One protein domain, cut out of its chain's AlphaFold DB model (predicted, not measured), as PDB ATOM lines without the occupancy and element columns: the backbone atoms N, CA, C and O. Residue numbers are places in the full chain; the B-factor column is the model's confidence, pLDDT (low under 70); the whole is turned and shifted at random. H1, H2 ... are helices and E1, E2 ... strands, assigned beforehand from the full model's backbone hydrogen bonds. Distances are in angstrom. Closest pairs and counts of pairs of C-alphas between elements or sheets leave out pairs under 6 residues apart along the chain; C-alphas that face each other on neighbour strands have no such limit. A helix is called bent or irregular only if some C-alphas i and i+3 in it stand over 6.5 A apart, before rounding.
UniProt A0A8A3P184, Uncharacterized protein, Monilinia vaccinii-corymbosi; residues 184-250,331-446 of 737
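What this domain is: This is residues 184 to 250 and 331 to 446 of the 737 residues of an uncharacterized protein of Monilinia vaccinii-corymbosi (UniProt A0A8A3P184). The model has two ends: at one, a small sheet of three parallel strands, E1, E2 and E3, with H1 and H5 side by side next to it and the short H9 near E3; at the other, a group of mostly crossed helices, H3, H4, H6 and H7, with the short H2. H4, the longest helix, runs from this group toward H1 and H5, while H8 touches no helix but is near H2. The 183 printed residues have nine named helices and three named strands in the order E1 H1 E2 H2 H3 H4 H5 E3 H6 H7 H8 H9, and the class is mostly helix. The whole is compact, with a radius of gyration of the C-alphas of 17.8 A, and only just elongated, with spans of 49 by 32 by 29 A.

Where its parts are: E1 is residues 184 to 188, beginning at C-alpha 184 (116.285, 134.637, 181.445). H1 is residues 191 to 202, 16.5 A long, E2 residues 212 to 216, H2 residues 222 to 225, and H3 residues 228 to 246, 27.2 A. H4 is residues 331 to 354, 34.6 A, from C-alpha 331 (117.463, 173.350, 178.539). H5 is residues 357 to 367, 15.3 A, and E3 residues 374 to 378. H6 is residues 382 to 396, 20.9 A, only just irregular, with C-alphas 389 and 392 6.50 A apart. H7 is residues 407 to 419, 19.4 A, irregular, with C-alphas 415 and 418 7.0 A apart. H8 is residues 428 to 433, and H9, residues 443 to 446, ends at C-alpha 446 (134.442, 136.683, 171.427).

How they stand to each other: The sheet runs E1 E2 E3; N 187 and O 214 are 2.8 A apart, and N 215 and O 376 2.8 A, within hydrogen-bond range. E1, H1 and E2 form a strand-helix-strand unit, two parallel neighbour strands joined through a helix, with a right-handed crossover. H1, H5 and H9 only graze the sheet. H1 and H5 touch at a shallow tilt of 21 degrees, the same way, the closest C-alphas, of Ser 201 and Ser 365, being 5.3 A apart. H4 touches H7 with residues 334 to 342 alone, at a steep tilt of 56 degrees; the closest C-alphas, of Ala 338 and Met 411, are 4.9 A apart. H3 touches H6 with residues 239 to 246 alone, about perpendicular at 89 degrees, the closest C-alphas, of Leu 242 and Ala 393, being 5.5 A apart. H6 and H7, a helical hairpin, only just touch, with 3 pairs of C-alphas within 8 A, the closest those of Tyr 384 and Phe 419, 7.5 A. Every O i to N i+4 pair is within hydrogen-bond range in H1, H3, H4 and H5; in H6 6 of 11 are, in H7 7 of 9 and in H8 0 of 2, beside 3 of 3 O i to N i+3 pairs, and H2 and H9 are too short for such a pair.

The domain as a whole: The C-alphas farthest apart, of Pro 204 and Ser 247, are 51.1 A apart. Residues 251 to 330 are not printed, and C-alphas 250 and 331 are 27.9 A apart across this cut, between H3 and H4. Of the links that are printed whole, none is long. The mean pLDDT of the printed part is 81.4; residue 243 and residues 245 to 250, 382 to 404 and 418 to 435 are under 70.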
ATOM      1  N   PHE A 184     115.744 133.777 182.472       92.00
ATOM      2  CA  PHE A 184     116.285 134.637 181.445       92.00
ATOM      3  C   PHE A 184     116.950 135.825 182.130       92.00
ATOM      4  O   PHE A 184     116.338 136.448 182.997       92.00
ATOM      5  N   LEU A 185     118.184 136.132 181.746       94.25
ATOM      6  CA  LEU A 185     118.921 137.275 182.267       94.25
ATOM      7  C   LEU A 185     119.344 138.188 181.116       94.25
ATOM      8  O   LEU A 185     120.021 137.745 180.193       94.25
ATOM      9  N   ARG A 186     118.958 139.464 181.193       94.25
ATOM     10  CA  ARG A 186     119.455 140.534 180.321       94.25
ATOM     11  C   ARG A 186     120.719 141.134 180.932       94.25
ATOM     12  O   ARG A 186     120.701 141.555 182.093       94.25
ATOM     13  N   VAL A 187     121.774 141.195 180.133       95.00
ATOM     14  CA  VAL A 187     123.055 141.811 180.467       95.00
ATOM     15  C   VAL A 187     123.362 142.856 179.406       95.00
ATOM     16  O   VAL A 187     123.402 142.550 178.223       95.00
ATOM     17  N   GLU A 188     123.565 144.086 179.835       92.38
ATOM     18  CA  GLU A 188     124.019 145.218 179.032       92.38
ATOM     19  C   GLU A 188     125.510 145.455 179.282       92.38
ATOM     20  O   GLU A 188     126.040 145.028 180.319       92.38
ATOM     21  N   MET A 189     126.176 146.136 178.349       92.12
ATOM     22  CA  MET A 189     127.565 146.581 178.478       92.12
ATOM     23  C   MET A 189     127.645 147.806 179.405       92.12
ATOM     24  O   MET A 189     127.971 148.906 178.985       92.12
ATOM     25  N   THR A 190     127.293 147.617 180.680       91.38
ATOM     26  CA  THR A 190     127.393 148.627 181.748       91.38
ATOM     27  C   THR A 190     127.869 147.973 183.044       91.38
ATOM     28  O   THR A 190     127.518 146.820 183.333       91.38
ATOM     29  N   LEU A 191     128.623 148.702 183.873       92.69
ATOM     30  CA  LEU A 191     129.137 148.170 185.140       92.69
ATOM     31  C   LEU A 191     127.996 147.730 186.081       92.69
ATOM     32  O   LEU A 191     128.026 146.629 186.630       92.69
ATOM     33  N   LYS A 192     126.925 148.532 186.172       92.88
ATOM     34  CA  LYS A 192     125.675 148.233 186.909       92.88
ATOM     35  C   LYS A 192     125.066 146.883 186.494       92.88
ATOM     36  O   LYS A 192     124.641 146.095 187.342       92.88
ATOM     37  N   SER A 193     125.056 146.587 185.193       94.62
ATOM     38  CA  SER A 193     124.574 145.314 184.650       94.62
ATOM     39  C   SER A 193     125.518 144.142 184.955       94.62
ATOM     40  O   SER A 193     125.043 143.071 185.347       94.62
ATOM     41  N   LEU A 194     126.839 144.331 184.842       96.00
ATOM     42  CA  LEU A 194     127.825 143.301 185.190       96.00
ATOM     43  C   LEU A 194     127.776 142.926 186.677       96.00
ATOM     44  O   LEU A 194     127.763 141.737 187.000       96.00
ATOM     45  N   THR A 195     127.655 143.903 187.577       96.50
ATOM     46  CA  THR A 195     127.478 143.659 189.017       96.50
ATOM     47  C   THR A 195     126.210 142.841 189.280       96.50
ATOM     48  O   THR A 195     126.252 141.835 189.990       96.50
ATOM     49  N   ARG A 196     125.086 143.181 188.628       96.88
ATOM     50  CA  ARG A 196     123.846 142.387 188.710       96.88
ATOM     51  C   ARG A 196     124.035 140.959 188.187       96.88
ATOM     52  O   ARG A 196     123.549 140.016 188.812       96.88
ATOM     53  N   LEU A 197     124.741 140.779 187.067       97.62
ATOM     54  CA  LEU A 197     125.079 139.460 186.522       97.62
ATOM     55  C   LEU A 197     125.895 138.635 187.528       97.62
ATOM     56  O   LEU A 197     125.559 137.474 187.772       97.62
ATOM     57  N   GLN A 198     126.912 139.232 188.152       98.00
ATOM     58  CA  GLN A 198     127.714 138.578 189.185       98.00
ATOM     59  C   GLN A 198     126.847 138.162 190.379       98.00
ATOM     60  O   GLN A 198     126.849 136.981 190.727       98.00
ATOM     61  N   MET A 199     126.042 139.073 190.939       97.56
ATOM     62  CA  MET A 199     125.128 138.782 192.055       97.56
ATOM     63  C   MET A 199     124.183 137.608 191.745       97.56
ATOM     64  O   MET A 199     124.067 136.679 192.543       97.56
ATOM     65  N   VAL A 200     123.549 137.606 190.566       96.56
ATOM     66  CA  VAL A 200     122.654 136.516 190.132       96.56
ATOM     67  C   VAL A 200     123.422 135.204 189.935       96.56
ATOM     68  O   VAL A 200     122.933 134.147 190.330       96.56
ATOM     69  N   SER A 201     124.630 135.256 189.364       97.81
ATOM     70  CA  SER A 201     125.470 134.072 189.125       97.81
ATOM     71  C   SER A 201     125.963 133.403 190.408       97.81
ATOM     72  O   SER A 201     126.056 132.180 190.464       97.81
ATOM     73  N   SER A 202     126.257 134.196 191.438       97.75
ATOM     74  CA  SER A 202     126.770 133.713 192.722       97.75
ATOM     75  C   SER A 202     125.653 133.260 193.670       97.75
ATOM     76  O   SER A 202     125.927 132.576 194.653       97.75
ATOM     77  N   HIS A 203     124.389 133.594 193.388       97.38
ATOM     78  CA  HIS A 203     123.262 133.193 194.227       97.38
ATOM     79  C   HIS A 203     122.918 131.697 194.030       97.38
ATOM     80  O   HIS A 203     122.354 131.329 192.994       97.38
ATOM     81  N   PRO A 204     123.093 130.826 195.049       96.00
ATOM     82  CA  PRO A 204     123.140 129.365 194.879       96.00
ATOM     83  C   PRO A 204     121.847 128.722 194.351       96.00
ATOM     84  O   PRO A 204     121.896 127.675 193.707       96.00
ATOM     85  N   LEU A 205     120.687 129.331 194.627       95.38
ATOM     86  CA  LEU A 205     119.382 128.834 194.166       95.38
ATOM     87  C   LEU A 205     118.863 129.485 192.869       95.38
ATOM     88  O   LEU A 205     118.032 128.884 192.196       95.38
ATOM     89  N   ILE A 206     119.307 130.702 192.526       94.81
ATOM     90  CA  ILE A 206     118.774 131.464 191.378       94.81
ATOM     91  C   ILE A 206     119.614 131.188 190.130       94.81
ATOM     92  O   ILE A 206     119.046 131.005 189.057       94.81
ATOM     93  N   SER A 207     120.940 131.056 190.260       96.88
ATOM     94  CA  SER A 207     121.838 130.721 189.144       96.88
ATOM     95  C   SER A 207     121.452 129.414 188.435       96.88
ATOM     96  O   SER A 207     121.538 129.320 187.212       96.88
ATOM     97  N   ARG A 208     120.933 128.433 189.189       96.12
ATOM     98  CA  ARG A 208     120.378 127.166 188.678       96.12
ATOM     99  C   ARG A 208     119.069 127.337 187.890       96.12
ATOM    100  O   ARG A 208     118.712 126.461 187.111       96.12
ATOM    101  N   GLY A 209     118.346 128.438 188.084       94.75
ATOM    102  CA  GLY A 209     117.144 128.766 187.315       94.75
ATOM    103  C   GLY A 209     117.436 129.290 185.913       94.75
ATOM    104  O   GLY A 209     116.633 129.076 185.000       94.75
ATOM    105  N   ILE A 210     118.588 129.944 185.726       96.25
ATOM    106  CA  ILE A 210     118.947 130.607 184.472       96.25
ATOM    107  C   ILE A 210     119.152 129.565 183.369       96.25
ATOM    108  O   ILE A 210     120.033 128.712 183.449       96.25
ATOM    109  N   LYS A 211     118.336 129.663 182.314       95.88
ATOM    110  CA  LYS A 211     118.408 128.829 181.104       95.88
ATOM    111  C   LYS A 211     118.951 129.592 179.902       95.88
ATOM    112  O   LYS A 211     119.576 128.993 179.028       95.88
ATOM    113  N   SER A 212     118.726 130.907 179.855       96.25
ATOM    114  CA  SER A 212     119.220 131.773 178.789       96.25
ATOM    115  C   SER A 212     119.780 133.084 179.325       96.25
ATOM    116  O   SER A 212     119.214 133.674 180.244       96.25
ATOM    117  N   VAL A 213     120.847 133.572 178.700       97.00
ATOM    118  CA  VAL A 213     121.379 134.921 178.924       97.00
ATOM    119  C   VAL A 213     121.335 135.682 177.602       97.00
ATOM    120  O   VAL A 213     121.724 135.131 176.571       97.00
ATOM    121  N   ARG A 214     120.825 136.918 177.620       95.62
ATOM    122  CA  ARG A 214     120.855 137.851 176.489       95.62
ATOM    123  C   ARG A 214     121.837 138.969 176.776       95.62
ATOM    124  O   ARG A 214     121.656 139.697 177.748       95.62
ATOM    125  N   PHE A 215     122.806 139.121 175.889       95.38
ATOM    126  CA  PHE A 215     123.720 140.246 175.850       95.38
ATOM    127  C   PHE A 215     123.166 141.308 174.923       95.38
ATOM    128  O   PHE A 215     122.904 141.028 173.754       95.38
ATOM    129  N   MET A 216     122.984 142.502 175.468       91.88
ATOM    130  CA  MET A 216     122.808 143.714 174.696       91.88
ATOM    131  C   MET A 216     124.205 144.269 174.427       91.88
ATOM    132  O   MET A 216     124.847 144.775 175.346       91.88
ATOM    133  N   ILE A 217     124.676 144.107 173.193       90.06
ATOM    134  CA  ILE A 217     125.967 144.609 172.702       90.06
ATOM    135  C   ILE A 217     125.800 145.979 172.030       90.06
ATOM    136  O   ILE A 217     126.481 146.290 171.059       90.06
ATOM    137  N   HIS A 218     124.849 146.776 172.523       84.81
ATOM    138  CA  HIS A 218     124.739 148.172 172.132       84.81
ATOM    139  C   HIS A 218     125.954 148.945 172.649       84.81
ATOM    140  O   HIS A 218     126.473 148.656 173.731       84.81
ATOM    141  N   TYR A 219     126.392 149.917 171.863       85.75
ATOM    142  CA  TYR A 219     127.646 150.619 172.063       85.75
ATOM    143  C   TYR A 219     127.436 152.109 171.801       85.75
ATOM    144  O   TYR A 219     126.797 152.456 170.804       85.75
ATOM    145  N   TYR A 220     127.930 152.950 172.710       88.25
ATOM    146  CA  TYR A 220     127.861 154.407 172.586       88.25
ATOM    147  C   TYR A 220     128.704 154.862 171.381       88.25
ATOM    148  O   TYR A 220     129.839 154.420 171.210       88.25
ATOM    149  N   ASP A 221     128.163 155.725 170.522       86.12
ATOM    150  CA  ASP A 221     128.873 156.236 169.349       86.12
ATOM    151  C   ASP A 221     130.038 157.166 169.756       86.12
ATOM    152  O   ASP A 221     129.799 158.228 170.347       86.12
ATOM    153  N   PRO A 222     131.300 156.843 169.399       88.75
ATOM    154  CA  PRO A 222     132.441 157.723 169.641       88.75
ATOM    155  C   PRO A 222     132.286 159.098 168.983       88.75
ATOM    156  O   PRO A 222     132.828 160.074 169.494       88.75
ATOM    157  N   PHE A 223     131.556 159.211 167.870       86.50
ATOM    158  CA  PHE A 223     131.326 160.497 167.208       86.50
ATOM    159  C   PHE A 223     130.460 161.437 168.058       86.50
ATOM    160  O   PHE A 223     130.718 162.641 168.092       86.50
ATOM    161  N   LEU A 224     129.477 160.889 168.781       89.44
ATOM    162  CA  LEU A 224     128.666 161.648 169.733       89.44
ATOM    163  C   LEU A 224     129.430 161.896 171.040       89.44
ATOM    164  O   LEU A 224     129.329 162.988 171.583       89.44
ATOM    165  N   ALA A 225     130.238 160.940 171.514       92.44
ATOM    166  CA  ALA A 225     131.050 161.103 172.728       92.44
ATOM    167  C   ALA A 225     132.174 162.149 172.585       92.44
ATOM    168  O   ALA A 225     132.637 162.695 173.583       92.44
ATOM    169  N   LYS A 226     132.621 162.433 171.356       92.31
ATOM    170  CA  LYS A 226     133.673 163.420 171.065       92.31
ATOM    171  C   LYS A 226     133.180 164.871 170.962       92.31
ATOM    172  O   LYS A 226     134.026 165.757 170.912       92.31
ATOM    173  N   GLY A 227     131.872 165.148 170.892       92.06
ATOM    174  CA  GLY A 227     131.399 166.518 170.648       92.06
ATOM    175  C   GLY A 227     129.997 166.840 171.158       92.06
ATOM    176  O   GLY A 227     129.005 166.306 170.663       92.06
ATOM    177  N   TYR A 228     129.910 167.820 172.064       92.94
ATOM    178  CA  TYR A 228     128.655 168.288 172.665       92.94
ATOM    179  C   TYR A 228     127.632 168.774 171.628       92.94
ATOM    180  O   TYR A 228     126.514 168.261 171.584       92.94
ATOM    181  N   LYS A 229     128.023 169.685 170.721       89.94
ATOM    182  CA  LYS A 229     127.155 170.172 169.629       89.94
ATOM    183  C   LYS A 229     126.610 169.013 168.771       89.94
ATOM    184  O   LYS A 229     125.426 168.993 168.432       89.94
ATOM    185  N   ARG A 230     127.449 168.007 168.475       87.75
ATOM    186  CA  ARG A 230     127.089 166.807 167.688       87.75
ATOM    187  C   ARG A 230     126.066 165.941 168.433       87.75
ATOM    188  O   ARG A 230     125.054 165.568 167.840       87.75
ATOM    189  N   PHE A 231     126.278 165.698 169.729       90.75
ATOM    190  CA  PHE A 231     125.314 165.036 170.615       90.75
ATOM    191  C   PHE A 231     123.979 165.791 170.668       90.75
ATOM    192  O   PHE A 231     122.944 165.200 170.370       90.75
ATOM    193  N   CYS A 232     123.983 167.092 170.970       89.12
ATOM    194  CA  CYS A 232     122.763 167.898 171.064       89.12
ATOM    195  C   CYS A 232     121.973 167.900 169.758       89.12
ATOM    196  O   CYS A 232     120.768 167.658 169.785       89.12
ATOM    197  N   ARG A 233     122.641 168.093 168.613       86.19
ATOM    198  CA  ARG A 233     122.012 168.028 167.287       86.19
ATOM    199  C   ARG A 233     121.346 166.674 167.039       86.19
ATOM    200  O   ARG A 233     120.185 166.646 166.650       86.19
ATOM    201  N   GLU A 234     122.025 165.562 167.321       84.69
ATOM    202  CA  GLU A 234     121.448 164.226 167.114       84.69
ATOM    203  C   GLU A 234     120.311 163.907 168.099       84.69
ATOM    204  O   GLU A 234     119.289 163.333 167.718       84.69
ATOM    205  N   LYS A 235     120.421 164.315 169.370       86.25
ATOM    206  CA  LYS A 235     119.327 164.131 170.334       86.25
ATOM    207  C   LYS A 235     118.116 165.004 169.978       86.25
ATOM    208  O   LYS A 235     117.005 164.483 170.014       86.25
ATOM    209  N   ARG A 236     118.313 166.256 169.536       84.62
ATOM    210  CA  ARG A 236     117.252 167.115 168.969       84.62
ATOM    211  C   ARG A 236     116.614 166.458 167.737       84.62
ATOM    212  O   ARG A 236     115.401 166.291 167.721       84.62
ATOM    213  N   ASN A 237     117.398 165.974 166.767       81.25
ATOM    214  CA  ASN A 237     116.887 165.247 165.593       81.25
ATOM    215  C   ASN A 237     116.035 164.030 165.991       81.25
ATOM    216  O   ASN A 237     114.918 163.853 165.505       81.25
ATOM    217  N   CYS A 238     116.533 163.208 166.919       78.12
ATOM    218  CA  CYS A 238     115.807 162.064 167.465       78.12
ATOM    219  C   CYS A 238     114.469 162.461 168.116       78.12
ATOM    220  O   CYS A 238     113.496 161.715 167.993       78.12
ATOM    221  N   LEU A 239     114.412 163.612 168.792       78.06
ATOM    222  CA  LEU A 239     113.198 164.156 169.400       78.06
ATOM    223  C   LEU A 239     112.216 164.690 168.342       78.06
ATOM    224  O   LEU A 239     111.072 164.241 168.333       78.06
ATOM    225  N   MET A 240     112.670 165.502 167.378       77.81
ATOM    226  CA  MET A 240     111.869 165.978 166.231       77.81
ATOM    227  C   MET A 240     111.235 164.821 165.440       77.81
ATOM    228  O   MET A 240     110.080 164.866 165.021       77.81
ATOM    229  N   ILE A 241     111.979 163.728 165.252       72.19
ATOM    230  CA  ILE A 241     111.456 162.523 164.601       72.19
ATOM    231  C   ILE A 241     110.332 161.897 165.436       72.19
ATOM    232  O   ILE A 241     109.335 161.442 164.872       72.19
ATOM    233  N   LEU A 242     110.458 161.875 166.765       71.06
ATOM    234  CA  LEU A 242     109.403 161.386 167.653       71.06
ATOM    235  C   LEU A 242     108.164 162.300 167.641       71.06
ATOM    236  O   LEU A 242     107.062 161.755 167.608       71.06
ATOM    237  N   GLU A 243     108.314 163.630 167.543       69.44
ATOM    238  CA  GLU A 243     107.186 164.550 167.282       69.44
ATOM    239  C   GLU A 243     106.437 164.164 166.003       69.44
ATOM    240  O   GLU A 243     105.212 164.048 165.998       69.44
ATOM    241  N   SER A 244     107.173 163.921 164.909       71.81
ATOM    242  CA  SER A 244     106.579 163.613 163.602       71.81
ATOM    243  C   SER A 244     105.763 162.312 163.603       71.81
ATOM    244  O   SER A 244     104.869 162.135 162.776       71.81
ATOM    245  N   PHE A 245     106.042 161.401 164.543       64.69
ATOM    246  CA  PHE A 245     105.240 160.198 164.750       64.69
ATOM    247  C   PHE A 245     103.988 160.437 165.612       64.69
ATOM    248  O   PHE A 245     103.028 159.687 165.444       64.69
ATOM    249  N   GLU A 246     103.968 161.451 166.486       63.88
ATOM    250  CA  GLU A 246     102.781 161.853 167.266       63.88
ATOM    251  C   GLU A 246     101.845 162.805 166.514       63.88
ATOM    252  O   GLU A 246     100.638 162.787 166.760       63.88
ATOM    253  N   SER A 247     102.364 163.605 165.577       61.00
ATOM    254  CA  SER A 247     101.549 164.513 164.757       61.00
ATOM    255  C   SER A 247     100.582 163.784 163.817       61.00
ATOM    256  O   SER A 247      99.604 164.377 163.366       61.00
ATOM    257  N   VAL A 248     100.802 162.487 163.568       58.94
ATOM    258  CA  VAL A 248      99.796 161.575 163.007       58.94
ATOM    259  C   VAL A 248      98.839 161.182 164.138       58.94
ATOM    260  O   VAL A 248      99.252 160.409 165.010       58.94
ATOM    261  N   PRO A 249      97.576 161.656 164.162       58.19
ATOM    262  CA  PRO A 249      96.733 161.500 165.340       58.19
ATOM    263  C   PRO A 249      96.554 160.026 165.710       58.19
ATOM    264  O   PRO A 249      96.025 159.231 164.933       58.19
ATOM    265  N   MET A 250      96.958 159.650 166.928       50.94
ATOM    266  CA  MET A 250      96.784 158.277 167.430       50.94
ATOM    267  C   MET A 250      95.318 157.833 167.376       50.94
ATOM    268  O   MET A 250      95.064 156.669 167.091       50.94
ATOM    269  N   GLU A 331     117.416 174.612 179.286       71.38
ATOM    270  CA  GLU A 331     117.463 173.350 178.539       71.38
ATOM    271  C   GLU A 331     118.911 172.904 178.268       71.38
ATOM    272  O   GLU A 331     119.211 171.711 178.348       71.38
ATOM    273  N   ASN A 332     119.822 173.851 178.022       81.50
ATOM    274  CA  ASN A 332     121.242 173.607 177.767       81.50
ATOM    275  C   ASN A 332     121.917 172.889 178.956       81.50
ATOM    276  O   ASN A 332     122.732 171.992 178.752       81.50
ATOM    277  N   GLU A 333     121.515 173.178 180.201       87.94
ATOM    278  CA  GLU A 333     122.028 172.475 181.387       87.94
ATOM    279  C   GLU A 333     121.638 170.983 181.394       87.94
ATOM    280  O   GLU A 333     122.463 170.121 181.708       87.94
ATOM    281  N   LEU A 334     120.401 170.644 181.006       86.50
ATOM    282  CA  LEU A 334     119.942 169.250 180.935       86.50
ATOM    283  C   LEU A 334     120.641 168.470 179.818       86.50
ATOM    284  O   LEU A 334     121.044 167.325 180.039       86.50
ATOM    285  N   TYR A 335     120.818 169.081 178.643       88.81
ATOM    286  CA  TYR A 335     121.597 168.479 177.558       88.81
ATOM    287  C   TYR A 335     123.057 168.266 177.970       88.81
ATOM    288  O   TYR A 335     123.603 167.195 177.706       88.81
ATOM    289  N   LYS A 336     123.669 169.222 178.680       92.38
ATOM    290  CA  LYS A 336     125.036 169.113 179.205       92.38
ATOM    291  C   LYS A 336     125.181 167.967 180.205       92.38
ATOM    292  O   LYS A 336     126.013 167.091 179.991       92.38
ATOM    293  N   LYS A 337     124.308 167.875 181.216       92.88
ATOM    294  CA  LYS A 337     124.307 166.740 182.162       92.88
ATOM    295  C   LYS A 337     124.092 165.389 181.454       92.88
ATOM    296  O   LYS A 337     124.719 164.393 181.815       92.88
ATOM    297  N   ALA A 338     123.224 165.339 180.437       91.81
ATOM    298  CA  ALA A 338     122.995 164.133 179.640       91.81
ATOM    299  C   ALA A 338     124.207 163.760 178.766       91.81
ATOM    300  O   ALA A 338     124.501 162.575 178.610       91.81
ATOM    301  N   TYR A 339     124.932 164.747 178.234       94.12
ATOM    302  CA  TYR A 339     126.190 164.547 177.516       94.12
ATOM    303  C   TYR A 339     127.304 164.054 178.444       94.12
ATOM    304  O   TYR A 339     127.942 163.053 178.139       94.12
ATOM    305  N   ASP A 340     127.483 164.662 179.617       95.06
ATOM    306  CA  ASP A 340     128.479 164.221 180.603       95.06
ATOM    307  C   ASP A 340     128.209 162.770 181.058       95.06
ATOM    308  O   ASP A 340     129.128 161.955 181.201       95.06
ATOM    309  N   LEU A 341     126.929 162.406 181.220       93.25
ATOM    310  CA  LEU A 341     126.493 161.025 181.448       93.25
ATOM    311  C   LEU A 341     126.834 160.108 180.258       93.25
ATOM    312  O   LEU A 341     127.309 158.993 180.477       93.25
ATOM    313  N   TYR A 342     126.611 160.563 179.023       93.75
ATOM    314  CA  TYR A 342     126.920 159.828 177.795       93.75
ATOM    315  C   TYR A 342     128.421 159.549 177.652       93.75
ATOM    316  O   TYR A 342     128.816 158.394 177.511       93.75
ATOM    317  N   VAL A 343     129.261 160.584 177.755       95.44
ATOM    318  CA  VAL A 343     130.728 160.493 177.653       95.44
ATOM    319  C   VAL A 343     131.286 159.548 178.715       95.44
ATOM    320  O   VAL A 343     132.106 158.683 178.408       95.44
ATOM    321  N   ARG A 344     130.792 159.642 179.955       95.56
ATOM    322  CA  ARG A 344     131.181 158.720 181.027       95.56
ATOM    323  C   ARG A 344     130.810 157.272 180.709       95.56
ATOM    324  O   ARG A 344     131.635 156.385 180.905       95.56
ATOM    325  N   LEU A 345     129.595 157.015 180.227       92.56
ATOM    326  CA  LEU A 345     129.144 155.656 179.909       92.56
ATOM    327  C   LEU A 345     129.847 155.074 178.670       92.56
ATOM    328  O   LEU A 345     130.112 153.871 178.645       92.56
ATOM    329  N   TYR A 346     130.202 155.914 177.693       93.69
ATOM    330  CA  TYR A 346     131.097 155.567 176.588       93.69
ATOM    331  C   TYR A 346     132.478 155.140 177.112       93.69
ATOM    332  O   TYR A 346     132.938 154.042 176.800       93.69
ATOM    333  N   GLN A 347     133.105 155.944 177.978       95.50
ATOM    334  CA  GLN A 347     134.423 155.619 178.533       95.50
ATOM    335  C   GLN A 347     134.384 154.354 179.408       95.50
ATOM    336  O   GLN A 347     135.252 153.495 179.279       95.50
ATOM    337  N   GLU A 348     133.342 154.176 180.233       94.94
ATOM    338  CA  GLU A 348     133.120 152.935 180.992       94.94
ATOM    339  C   GLU A 348     133.037 151.707 180.059       94.94
ATOM    340  O   GLU A 348     133.528 150.631 180.415       94.94
ATOM    341  N   GLN A 349     132.425 151.834 178.871       93.50
ATOM    342  CA  GLN A 349     132.383 150.759 177.874       93.50
ATOM    343  C   GLN A 349     133.751 150.475 177.260       93.50
ATOM    344  O   GLN A 349     134.157 149.310 177.244       93.50
ATOM    345  N   GLU A 350     134.458 151.505 176.802       93.12
ATOM    346  CA  GLU A 350     135.790 151.361 176.209       93.12
ATOM    347  C   GLU A 350     136.779 150.730 177.182       93.12
ATOM    348  O   GLU A 350     137.413 149.723 176.851       93.12
ATOM    349  N   ASP A 351     136.821 151.209 178.426       95.06
ATOM    350  CA  ASP A 351     137.662 150.635 179.473       95.06
ATOM    351  C   ASP A 351     137.345 149.141 179.668       95.06
ATOM    352  O   ASP A 351     138.252 148.306 179.687       95.06
ATOM    353  N   MET A 352     136.059 148.770 179.769       95.12
ATOM    354  CA  MET A 352     135.609 147.377 179.939       95.12
ATOM    355  C   MET A 352     135.918 146.455 178.748       95.12
ATOM    356  O   MET A 352     136.034 145.235 178.954       95.12
ATOM    357  N   ILE A 353     135.992 147.000 177.530       91.38
ATOM    358  CA  ILE A 353     136.374 146.277 176.309       91.38
ATOM    359  C   ILE A 353     137.895 146.113 176.278       91.38
ATOM    360  O   ILE A 353     138.374 144.977 176.233       91.38
ATOM    361  N   ALA A 354     138.640 147.218 176.376       93.31
ATOM    362  CA  ALA A 354     140.097 147.263 176.279       93.31
ATOM    363  C   ALA A 354     140.780 146.389 177.342       93.31
ATOM    364  O   ALA A 354     141.665 145.593 177.031       93.31
ATOM    365  N   ASN A 355     140.321 146.445 178.597       95.75
ATOM    366  CA  ASN A 355     140.865 145.612 179.678       95.75
ATOM    367  C   ASN A 355     140.265 144.183 179.738       95.75
ATOM    368  O   ASN A 355     140.572 143.408 180.653       95.75
ATOM    369  N   GLY A 356     139.373 143.831 178.803       95.38
ATOM    370  CA  GLY A 356     138.714 142.525 178.707       95.38
ATOM    371  C   GLY A 356     137.800 142.156 179.885       95.38
ATOM    372  O   GLY A 356     137.370 140.999 179.992       95.38
ATOM    373  N   THR A 357     137.490 143.096 180.788       96.62
ATOM    374  CA  THR A 357     136.692 142.836 181.997       96.62
ATOM    375  C   THR A 357     135.298 142.347 181.649       96.62
ATOM    376  O   THR A 357     134.836 141.401 182.291       96.62
ATOM    377  N   PHE A 358     134.659 142.900 180.613       96.12
ATOM    378  CA  PHE A 358     133.333 142.452 180.182       96.12
ATOM    379  C   PHE A 358     133.329 140.948 179.860       96.12
ATOM    380  O   PHE A 358     132.615 140.177 180.504       96.12
ATOM    381  N   LEU A 359     134.202 140.498 178.952       97.12
ATOM    382  CA  LEU A 359     134.306 139.086 178.559       97.12
ATOM    383  C   LEU A 359     134.642 138.169 179.748       97.12
ATOM    384  O   LEU A 359     134.017 137.119 179.913       97.12
ATOM    385  N   ARG A 360     135.591 138.572 180.606       98.00
ATOM    386  CA  ARG A 360     136.023 137.800 181.787       98.00
ATOM    387  C   ARG A 360     134.906 137.649 182.823       98.00
ATOM    388  O   ARG A 360     134.662 136.547 183.330       98.00
ATOM    389  N   VAL A 361     134.210 138.740 183.148       98.25
ATOM    390  CA  VAL A 361     133.098 138.736 184.110       98.25
ATOM    391  C   VAL A 361     131.916 137.947 183.559       98.25
ATOM    392  O   VAL A 361     131.326 137.152 184.293       98.25
ATOM    393  N   VAL A 362     131.606 138.088 182.270       97.94
ATOM    394  CA  VAL A 362     130.526 137.343 181.619       97.94
ATOM    395  C   VAL A 362     130.798 135.839 181.606       97.94
ATOM    396  O   VAL A 362     129.972 135.069 182.103       97.94
ATOM    397  N   ALA A 363     131.958 135.413 181.103       98.44
ATOM    398  CA  ALA A 363     132.293 133.997 180.976       98.44
ATOM    399  C   ALA A 363     132.346 133.283 182.337       98.44
ATOM    400  O   ALA A 363     131.784 132.196 182.493       98.44
ATOM    401  N   SER A 364     132.952 133.916 183.350       98.44
ATOM    402  CA  SER A 364     132.998 133.370 184.715       98.44
ATOM    403  C   SER A 364     131.627 133.352 185.404       98.44
ATOM    404  O   SER A 364     131.357 132.458 186.203       98.44
ATOM    405  N   SER A 365     130.737 134.297 185.086       98.44
ATOM    406  CA  SER A 365     129.368 134.315 185.615       98.44
ATOM    407  C   SER A 365     128.484 133.249 184.975       98.44
ATOM    408  O   SER A 365     127.729 132.589 185.685       98.44
ATOM    409  N   ILE A 366     128.610 133.014 183.667       98.38
ATOM    410  CA  ILE A 366     127.895 131.927 182.982       98.38
ATOM    411  C   ILE A 366     128.385 130.551 183.454       98.38
ATOM    412  O   ILE A 366     127.558 129.672 183.673       98.38
ATOM    413  N   ALA A 367     129.684 130.383 183.734       98.06
ATOM    414  CA  ALA A 367     130.221 129.143 184.307       98.06
ATOM    415  C   ALA A 367     129.575 128.754 185.657       98.06
ATOM    416  O   ALA A 367     129.498 127.575 185.995       98.06
ATOM    417  N   ARG A 368     129.061 129.730 186.425       98.25
ATOM    418  CA  ARG A 368     128.307 129.499 187.675       98.25
ATOM    419  C   ARG A 368     126.814 129.192 187.456       98.25
ATOM    420  O   ARG A 368     126.094 128.937 188.421       98.25
ATOM    421  N   MET A 369     126.332 129.202 186.210       98.19
ATOM    422  CA  MET A 369     124.938 128.953 185.825       98.19
ATOM    423  C   MET A 369     124.828 127.655 184.996       98.19
ATOM    424  O   MET A 369     124.708 127.712 183.771       98.19
ATOM    425  N   PRO A 370     124.818 126.460 185.620       97.06
ATOM    426  CA  PRO A 370     124.985 125.176 184.919       97.06
ATOM    427  C   PRO A 370     123.897 124.853 183.878       97.06
ATOM    428  O   PRO A 370     124.084 123.989 183.021       97.06
ATOM    429  N   HIS A 371     122.754 125.541 183.927       97.12
ATOM    430  CA  HIS A 371     121.648 125.361 182.987       97.12
ATOM    431  C   HIS A 371     121.562 126.458 181.911       97.12
ATOM    432  O   HIS A 371     120.733 126.334 181.007       97.12
ATOM    433  N   ALA A 372     122.432 127.479 181.943       97.44
ATOM    434  CA  ALA A 372     122.436 128.626 181.030       97.44
ATOM    435  C   ALA A 372     123.020 128.282 179.646       97.44
ATOM    436  O   ALA A 372     124.003 128.861 179.189       97.44
ATOM    437  N   LYS A 373     122.419 127.300 178.976       97.75
ATOM    438  CA  LYS A 373     122.877 126.725 177.700       97.75
ATOM    439  C   LYS A 373     122.430 127.517 176.462       97.75
ATOM    440  O   LYS A 373     122.765 127.135 175.342       97.75
ATOM    441  N   SER A 374     121.641 128.577 176.651       97.69
ATOM    442  CA  SER A 374     121.114 129.432 175.584       97.69
ATOM    443  C   SER A 374     121.714 130.838 175.638       97.69
ATOM    444  O   SER A 374     121.382 131.640 176.515       97.69
ATOM    445  N   LEU A 375     122.560 131.149 174.666       97.75
ATOM    446  CA  LEU A 375     123.173 132.454 174.472       97.75
ATOM    447  C   LEU A 375     122.346 133.264 173.465       97.75
ATOM    448  O   LEU A 375     122.004 132.766 172.395       97.75
ATOM    449  N   GLN A 376     122.006 134.505 173.802       96.81
ATOM    450  CA  GLN A 376     121.425 135.467 172.865       96.81
ATOM    451  C   GLN A 376     122.347 136.687 172.803       96.81
ATOM    452  O   GLN A 376     122.750 137.191 173.848       96.81
ATOM    453  N   ILE A 377     122.679 137.163 171.609       95.31
ATOM    454  CA  ILE A 377     123.494 138.358 171.374       95.31
ATOM    455  C   ILE A 377     122.654 139.298 170.514       95.31
ATOM    456  O   ILE A 377     122.135 138.886 169.480       95.31
ATOM    457  N   HIS A 378     122.430 140.510 171.002       91.94
ATOM    458  CA  HIS A 378     121.528 141.497 170.424       91.94
ATOM    459  C   HIS A 378     122.233 142.852 170.407       91.94
ATOM    460  O   HIS A 378     122.576 143.349 171.475       91.94
ATOM    461  N   ASP A 379     122.411 143.484 169.254       86.62
ATOM    462  CA  ASP A 379     122.824 144.899 169.206       86.62
ATOM    463  C   ASP A 379     121.655 145.851 169.504       86.62
ATOM    464  O   ASP A 379     121.826 146.896 170.122       86.62
ATOM    465  N   ARG A 380     120.438 145.428 169.159       79.25
ATOM    466  CA  ARG A 380     119.186 146.168 169.337       79.25
ATOM    467  C   ARG A 380     118.226 145.457 170.285       79.25
ATOM    468  O   ARG A 380     118.021 144.240 170.196       79.25
ATOM    469  N   ASP A 381     117.577 146.211 171.169       77.44
ATOM    470  CA  ASP A 381     116.517 145.683 172.029       77.44
ATOM    471  C   ASP A 381     115.158 145.716 171.303       77.44
ATOM    472  O   ASP A 381     114.633 146.801 171.044       77.44
ATOM    473  N   PRO A 382     114.528 144.559 171.005       66.94
ATOM    474  CA  PRO A 382     113.198 144.538 170.397       66.94
ATOM    475  C   PRO A 382     112.145 145.248 171.257       66.94
ATOM    476  O   PRO A 382     111.204 145.821 170.717       66.94
ATOM    477  N   ALA A 383     112.305 145.231 172.588       64.69
ATOM    478  CA  ALA A 383     111.371 145.898 173.485       64.69
ATOM    479  C   ALA A 383     111.449 147.427 173.353       64.69
ATOM    480  O   ALA A 383     110.414 148.081 173.424       64.69
ATOM    481  N   TYR A 384     112.631 147.997 173.093       60.97
ATOM    482  CA  TYR A 384     112.795 149.439 172.871       60.97
ATOM    483  C   TYR A 384     112.041 149.921 171.625       60.97
ATOM    484  O   TYR A 384     111.350 150.938 171.699       60.97
ATOM    485  N   ILE A 385     112.116 149.171 170.517       60.28
ATOM    486  CA  ILE A 385     111.499 149.543 169.229       60.28
ATOM    487  C   ILE A 385     109.976 149.709 169.358       60.28
ATOM    488  O   ILE A 385     109.420 150.666 168.815       60.28
ATOM    489  N   ASN A 386     109.305 148.811 170.087       57.66
ATOM    490  CA  ASN A 386     107.861 148.907 170.313       57.66
ATOM    491  C   ASN A 386     107.530 149.877 171.457       57.66
ATOM    492  O   ASN A 386     106.660 150.728 171.308       57.66
ATOM    493  N   TYR A 387     108.228 149.789 172.595       53.50
ATOM    494  CA  TYR A 387     107.849 150.524 173.805       53.50
ATOM    495  C   TYR A 387     108.091 152.035 173.688       53.50
ATOM    496  O   TYR A 387     107.207 152.827 174.016       53.50
ATOM    497  N   ARG A 388     109.262 152.466 173.193       53.47
ATOM    498  CA  ARG A 388     109.620 153.897 173.168       53.47
ATOM    499  C   ARG A 388     108.919 154.697 172.075       53.47
ATOM    500  O   ARG A 388     108.706 155.887 172.284       53.47
ATOM    501  N   ARG A 389     108.480 154.052 170.986       53.84
ATOM    502  CA  ARG A 389     107.651 154.678 169.937       53.84
ATOM    503  C   ARG A 389     106.348 155.284 170.461       53.84
ATOM    504  O   ARG A 389     105.869 156.234 169.861       53.84
ATOM    505  N   TYR A 390     105.807 154.751 171.557       53.09
ATOM    506  CA  TYR A 390     104.585 155.259 172.188       53.09
ATOM    507  C   TYR A 390     104.840 155.984 173.519       53.09
ATOM    508  O   TYR A 390     104.048 156.835 173.904       53.09
ATOM    509  N   TYR A 391     105.922 155.657 174.243       53.12
ATOM    510  CA  TYR A 391     106.172 156.227 175.576       53.12
ATOM    511  C   TYR A 391     107.073 157.463 175.619       53.12
ATOM    512  O   TYR A 391     106.869 158.287 176.509       53.12
ATOM    513  N   LEU A 392     108.080 157.593 174.742       54.34
ATOM    514  CA  LEU A 392     109.003 158.732 174.838       54.34
ATOM    515  C   LEU A 392     108.368 160.025 174.361       54.34
ATOM    516  O   LEU A 392     108.495 161.027 175.051       54.34
ATOM    517  N   ALA A 393     107.681 159.996 173.224       53.28
ATOM    518  CA  ALA A 393     107.066 161.187 172.660       53.28
ATOM    519  C   ALA A 393     106.082 161.813 173.686       53.28
ATOM    520  O   ALA A 393     106.343 162.897 174.213       53.28
ATOM    521  N   SER A 394     105.151 161.007 174.208       53.44
ATOM    522  CA  SER A 394     104.205 161.400 175.265       53.44
ATOM    523  C   SER A 394     104.832 161.912 176.583       53.44
ATOM    524  O   SER A 394     104.204 162.700 177.299       53.44
ATOM    525  N   ARG A 395     106.056 161.484 176.948       53.91
ATOM    526  CA  ARG A 395     106.730 161.897 178.202       53.91
ATOM    527  C   ARG A 395     107.718 163.047 178.058       53.91
ATOM    528  O   ARG A 395     107.847 163.826 179.004       53.91
ATOM    529  N   LEU A 396     108.454 163.107 176.955       57.09
ATOM    530  CA  LEU A 396     109.483 164.119 176.740       57.09
ATOM    531  C   LEU A 396     108.830 165.434 176.293       57.09
ATOM    532  O   LEU A 396     109.164 166.480 176.841       57.09
ATOM    533  N   TYR A 397     107.815 165.381 175.421       53.22
ATOM    534  CA  TYR A 397     107.259 166.591 174.807       53.22
ATOM    535  C   TYR A 397     106.299 167.391 175.677       53.22
ATOM    536  O   TYR A 397     106.503 168.581 175.902       53.22
ATOM    537  N   HIS A 398     105.255 166.777 176.227       52.12
ATOM    538  CA  HIS A 398     104.220 167.554 176.922       52.12
ATOM    539  C   HIS A 398     104.651 168.122 178.290       52.12
ATOM    540  O   HIS A 398     103.833 168.758 178.964       52.12
ATOM    541  N   LYS A 399     105.879 167.831 178.762       52.72
ATOM    542  CA  LYS A 399     106.302 168.048 180.159       52.72
ATOM    543  C   LYS A 399     107.786 168.368 180.402       52.72
ATOM    544  O   LYS A 399     108.201 168.243 181.549       52.72
ATOM    545  N   LEU A 400     108.556 168.861 179.425       54.50
ATOM    546  CA  LEU A 400     109.879 169.461 179.706       54.50
ATOM    547  C   LEU A 400     109.827 170.466 180.890       54.50
ATOM    548  O   LEU A 400     110.538 170.244 181.870       54.50
ATOM    549  N   PRO A 401     108.866 171.417 180.950       50.97
ATOM    550  CA  PRO A 401     108.676 172.312 182.106       50.97
ATOM    551  C   PRO A 401     108.057 171.671 183.369       50.97
ATOM    552  O   PRO A 401     107.622 172.383 184.268       50.97
ATOM    553  N   LYS A 402     107.891 170.340 183.427       53.25
ATOM    554  CA  LYS A 402     107.235 169.610 184.537       53.25
ATOM    555  C   LYS A 402     108.011 168.358 184.977       53.25
ATOM    556  O   LYS A 402     107.424 167.462 185.591       53.25
ATOM    557  N   HIS A 403     109.310 168.293 184.672       56.81
ATOM    558  CA  HIS A 403     110.234 167.251 185.145       56.81
ATOM    559  C   HIS A 403     111.035 167.656 186.396       56.81
ATOM    560  O   HIS A 403     112.024 166.997 186.710       56.81
ATOM    561  N   GLU A 404     110.592 168.668 187.153       61.59
ATOM    562  CA  GLU A 404     111.116 168.941 188.502       61.59
ATOM    563  C   GLU A 404     111.154 167.638 189.329       61.59
ATOM    564  O   GLU A 404     110.143 166.946 189.497       61.59
ATOM    565  N   GLY A 405     112.351 167.255 189.784       73.94
ATOM    566  CA  GLY A 405     112.589 166.003 190.512       73.94
ATOM    567  C   GLY A 405     112.627 164.718 189.664       73.94
ATOM    568  O   GLY A 405     112.526 163.628 190.229       73.94
ATOM    569  N   LYS A 406     112.743 164.799 188.328       79.69
ATOM    570  CA  LYS A 406     112.846 163.636 187.411       79.69
ATOM    571  C   LYS A 406     113.955 163.732 186.358       79.69
ATOM    572  O   LYS A 406     113.983 162.910 185.441       79.69
ATOM    573  N   GLU A 407     114.883 164.672 186.520       81.62
ATOM    574  CA  GLU A 407     116.033 164.889 185.628       81.62
ATOM    575  C   GLU A 407     116.779 163.585 185.303       81.62
ATOM    576  O   GLU A 407     117.042 163.309 184.138       81.62
ATOM    577  N   GLU A 408     117.036 162.723 186.296       82.06
ATOM    578  CA  GLU A 408     117.718 161.433 186.092       82.06
ATOM    579  C   GLU A 408     117.022 160.532 185.065       82.06
ATOM    580  O   GLU A 408     117.680 159.959 184.201       82.06
ATOM    581  N   CYS A 409     115.688 160.434 185.115       76.12
ATOM    582  CA  CYS A 409     114.927 159.626 184.161       76.12
ATOM    583  C   CYS A 409     115.001 160.222 182.750       76.12
ATOM    584  O   CYS A 409     115.106 159.478 181.781       76.12
ATOM    585  N   PHE A 410     114.955 161.552 182.639       79.94
ATOM    586  CA  PHE A 410     115.084 162.263 181.367       79.94
ATOM    587  C   PHE A 410     116.486 162.086 180.761       79.94
ATOM    588  O   PHE A 410     116.606 161.811 179.569       79.94
ATOM    589  N   MET A 411     117.538 162.153 181.582       85.56
ATOM    590  CA  MET A 411     118.920 161.908 181.162       85.56
ATOM    591  C   MET A 411     119.152 160.446 180.754       85.56
ATOM    592  O   MET A 411     119.692 160.208 179.676       85.56
ATOM    593  N   GLU A 412     118.702 159.459 181.545       82.44
ATOM    594  CA  GLU A 412     118.732 158.041 181.142       82.44
ATOM    595  C   GLU A 412     117.931 157.819 179.838       82.44
ATOM    596  O   GLU A 412     118.354 157.053 178.963       82.44
ATOM    597  N   ASP A 413     116.804 158.525 179.656       80.62
ATOM    598  CA  ASP A 413     116.005 158.447 178.434       80.62
ATOM    599  C   ASP A 413     116.727 159.042 177.207       80.62
ATOM    600  O   ASP A 413     116.758 158.384 176.158       80.62
ATOM    601  N   MET A 414     117.364 160.211 177.349       82.88
ATOM    602  CA  MET A 414     118.141 160.909 176.312       82.88
ATOM    603  C   MET A 414     119.436 160.182 175.934       82.88
ATOM    604  O   MET A 414     119.772 160.062 174.752       82.88
ATOM    605  N   VAL A 415     120.153 159.636 176.911       85.44
ATOM    606  CA  VAL A 415     121.349 158.831 176.653       85.44
ATOM    607  C   VAL A 415     120.957 157.567 175.889       85.44
ATOM    608  O   VAL A 415     121.394 157.391 174.751       85.44
ATOM    609  N   GLY A 416     120.007 156.782 176.410       79.50
ATOM    610  CA  GLY A 416     119.532 155.551 175.764       79.50
ATOM    611  C   GLY A 416     118.716 155.743 174.473       79.50
ATOM    612  O   GLY A 416     118.283 154.756 173.875       79.50
ATOM    613  N   LEU A 417     118.458 156.982 174.036       70.81
ATOM    614  CA  LEU A 417     117.644 157.286 172.850       70.81
ATOM    615  C   LEU A 417     118.268 156.762 171.544       70.81
ATOM    616  O   LEU A 417     117.530 156.332 170.662       70.81
ATOM    617  N   GLU A 418     119.598 156.681 171.450       69.62
ATOM    618  CA  GLU A 418     120.291 156.147 170.260       69.62
ATOM    619  C   GLU A 418     120.019 154.646 170.026       69.62
ATOM    620  O   GLU A 418     119.976 154.178 168.890       69.62
ATOM    621  N   PHE A 419     119.750 153.897 171.104       68.50
ATOM    622  CA  PHE A 419     119.372 152.481 171.057       68.50
ATOM    623  C   PHE A 419     117.879 152.281 170.746       68.50
ATOM    624  O   PHE A 419     117.414 151.146 170.608       68.50
ATOM    625  N   ALA A 420     117.107 153.373 170.696       58.69
ATOM    626  CA  ALA A 420     115.662 153.380 170.494       58.69
ATOM    627  C   ALA A 420     115.254 153.857 169.097       58.69
ATOM    628  O   ALA A 420     114.281 153.343 168.535       58.69
ATOM    629  N   THR A 421     115.938 154.868 168.554       56.19
ATOM    630  CA  THR A 421     115.536 155.485 167.291       56.19
ATOM    631  C   THR A 421     115.949 154.641 166.092       56.19
ATOM    632  O   THR A 421     116.969 153.961 166.067       56.19
ATOM    633  N   LYS A 422     115.135 154.709 165.036       56.88
ATOM    634  CA  LYS A 422     115.454 154.098 163.739       56.88
ATOM    635  C   LYS A 422     116.539 154.860 162.964       56.88
ATOM    636  O   LYS A 422     116.924 154.409 161.890       56.88
ATOM    637  N   HIS A 423     116.969 156.010 163.483       52.03
ATOM    638  CA  HIS A 423     117.679 157.048 162.739       52.03
ATOM    639  C   HIS A 423     119.146 157.218 163.136       52.03
ATOM    640  O   HIS A 423     119.863 157.893 162.408       52.03
ATOM    641  N   SER A 424     119.637 156.475 164.134       52.22
ATOM    642  CA  SER A 424     121.082 156.277 164.321       52.22
ATOM    643  C   SER A 424     121.766 155.716 163.060       52.22
ATOM    644  O   SER A 424     122.952 155.908 162.866       52.22
ATOM    645  N   HIS A 425     121.031 155.096 162.127       51.53
ATOM    646  CA  HIS A 425     121.552 154.715 160.802       51.53
ATOM    647  C   HIS A 425     121.741 155.870 159.804       51.53
ATOM    648  O   HIS A 425     122.453 155.689 158.819       51.53
ATOM    649  N   VAL A 426     121.069 157.006 160.000       49.91
ATOM    650  CA  VAL A 426     120.993 158.092 159.005       49.91
ATOM    651  C   VAL A 426     122.180 159.050 159.130       49.91
ATOM    652  O   VAL A 426     122.560 159.678 158.145       49.91
ATOM    653  N   HIS A 427     122.830 159.129 160.296       52.84
ATOM    654  CA  HIS A 427     124.017 159.966 160.443       52.84
ATOM    655  C   HIS A 427     125.237 159.385 159.694       52.84
ATOM    656  O   HIS A 427     125.632 158.240 159.953       52.84
ATOM    657  N   PRO A 428     125.917 160.174 158.831       49.31
ATOM    658  CA  PRO A 428     127.101 159.720 158.098       49.31
ATOM    659  C   PRO A 428     128.231 159.186 158.994       49.31
ATOM    660  O   PRO A 428     128.904 158.228 158.612       49.31
ATOM    661  N   GLY A 429     128.400 159.734 160.206       51.84
ATOM    662  CA  GLY A 429     129.367 159.254 161.203       51.84
ATOM    663  C   GLY A 429     129.072 157.828 161.683       51.84
ATOM    664  O   GLY A 429     129.889 156.927 161.490       51.84
ATOM    665  N   TYR A 430     127.861 157.597 162.202       53.38
ATOM    666  CA  TYR A 430     127.377 156.274 162.621       53.38
ATOM    667  C   TYR A 430     127.479 155.236 161.492       53.38
ATOM    668  O   TYR A 430     127.776 154.063 161.723       53.38
ATOM    669  N   SER A 431     127.268 155.678 160.249       50.34
ATOM    670  CA  SER A 431     127.319 154.820 159.069       50.34
ATOM    671  C   SER A 431     128.703 154.190 158.826       50.34
ATOM    672  O   SER A 431     128.770 153.050 158.370       50.34
ATOM    673  N   LYS A 432     129.805 154.863 159.210       50.94
ATOM    674  CA  LYS A 432     131.166 154.288 159.178       50.94
ATOM    675  C   LYS A 432     131.402 153.265 160.304       50.94
ATOM    676  O   LYS A 432     132.187 152.339 160.127       50.94
ATOM    677  N   SER A 433     130.691 153.380 161.431       52.03
ATOM    678  CA  SER A 433     130.781 152.453 162.578       52.03
ATOM    679  C   SER A 433     130.075 151.107 162.334       52.03
ATOM    680  O   SER A 433     130.395 150.104 162.975       52.03
ATOM    681  N   GLN A 434     129.141 151.035 161.375       59.28
ATOM    682  CA  GLN A 434     128.373 149.823 161.037       59.28
ATOM    683  C   GLN A 434     129.160 148.828 160.161       59.28
ATOM    684  O   GLN A 434     128.641 148.273 159.196       59.28
ATOM    685  N   CYS A 435     130.418 148.577 160.518       64.94
ATOM    686  CA  CYS A 435     131.252 147.504 159.985       64.94
ATOM    687  C   CYS A 435     131.294 146.342 160.992       64.94
ATOM    688  O   CYS A 435     131.313 146.569 162.206       64.94
ATOM    689  N   TRP A 436     131.347 145.086 160.537       71.81
ATOM    690  CA  TRP A 436     131.522 143.946 161.456       71.81
ATOM    691  C   TRP A 436     132.895 143.894 162.147       71.81
ATOM    692  O   TRP A 436     133.040 143.215 163.163       71.81
ATOM    693  N   VAL A 437     133.856 144.695 161.678       73.19
ATOM    694  CA  VAL A 437     135.137 144.969 162.348       73.19
ATOM    695  C   VAL A 437     134.956 145.720 163.682       73.19
ATOM    696  O   VAL A 437     135.873 145.696 164.507       73.19
ATOM    697  N   SER A 438     133.804 146.363 163.932       76.94
ATOM    698  CA  SER A 438     133.571 147.177 165.137       76.94
ATOM    699  C   SER A 438     133.759 146.385 166.449       76.94
ATOM    700  O   SER A 438     133.451 145.186 166.501       76.94
ATOM    701  N   PRO A 439     134.207 147.027 167.550       76.81
ATOM    702  CA  PRO A 439     134.456 146.342 168.825       76.81
ATOM    703  C   PRO A 439     133.254 145.546 169.354       76.81
ATOM    704  O   PRO A 439     133.422 144.461 169.917       76.81
ATOM    705  N   TYR A 440     132.035 146.043 169.123       75.75
ATOM    706  CA  TYR A 440     130.800 145.378 169.528       75.75
ATOM    707  C   TYR A 440     130.428 144.200 168.616       75.75
ATOM    708  O   TYR A 440     130.059 143.141 169.124       75.75
ATOM    709  N   ASN A 441     130.605 144.298 167.293       80.50
ATOM    710  CA  ASN A 441     130.350 143.169 166.391       80.50
ATOM    711  C   ASN A 441     131.330 142.010 166.649       80.50
ATOM    712  O   ASN A 441     130.919 140.845 166.675       80.50
ATOM    713  N   ARG A 442     132.585 142.313 167.013       88.06
ATOM    714  CA  ARG A 442     133.552 141.317 167.511       88.06
ATOM    715  C   ARG A 442     133.040 140.539 168.739       88.06
ATOM    716  O   ARG A 442     133.428 139.381 168.925       88.06
ATOM    717  N   MET A 443     132.125 141.082 169.555       92.25
ATOM    718  CA  MET A 443     131.522 140.345 170.683       92.25
ATOM    719  C   MET A 443     130.691 139.138 170.231       92.25
ATOM    720  O   MET A 443     130.623 138.156 170.973       92.25
ATOM    721  N   MET A 444     130.137 139.136 169.009       93.50
ATOM    722  CA  MET A 444     129.452 137.968 168.429       93.50
ATOM    723  C   MET A 444     130.378 136.753 168.264       93.50
ATOM    724  O   MET A 444     129.906 135.614 168.259       93.50
ATOM    725  N   ILE A 445     131.689 136.994 168.157       95.75
ATOM    726  CA  ILE A 445     132.746 135.983 168.046       95.75
ATOM    727  C   ILE A 445     133.390 135.738 169.419       95.75
ATOM    728  O   ILE A 445     133.578 134.591 169.830       95.75
ATOM    729  N   HIS A 446     133.705 136.798 170.167       96.19
ATOM    730  CA  HIS A 446     134.442 136.683 171.427       96.19
ATOM    731  C   HIS A 446     133.622 136.150 172.603       96.19
ATOM    732  O   HIS A 446     134.177 135.381 173.390       96.19
TER     733      HIS A 446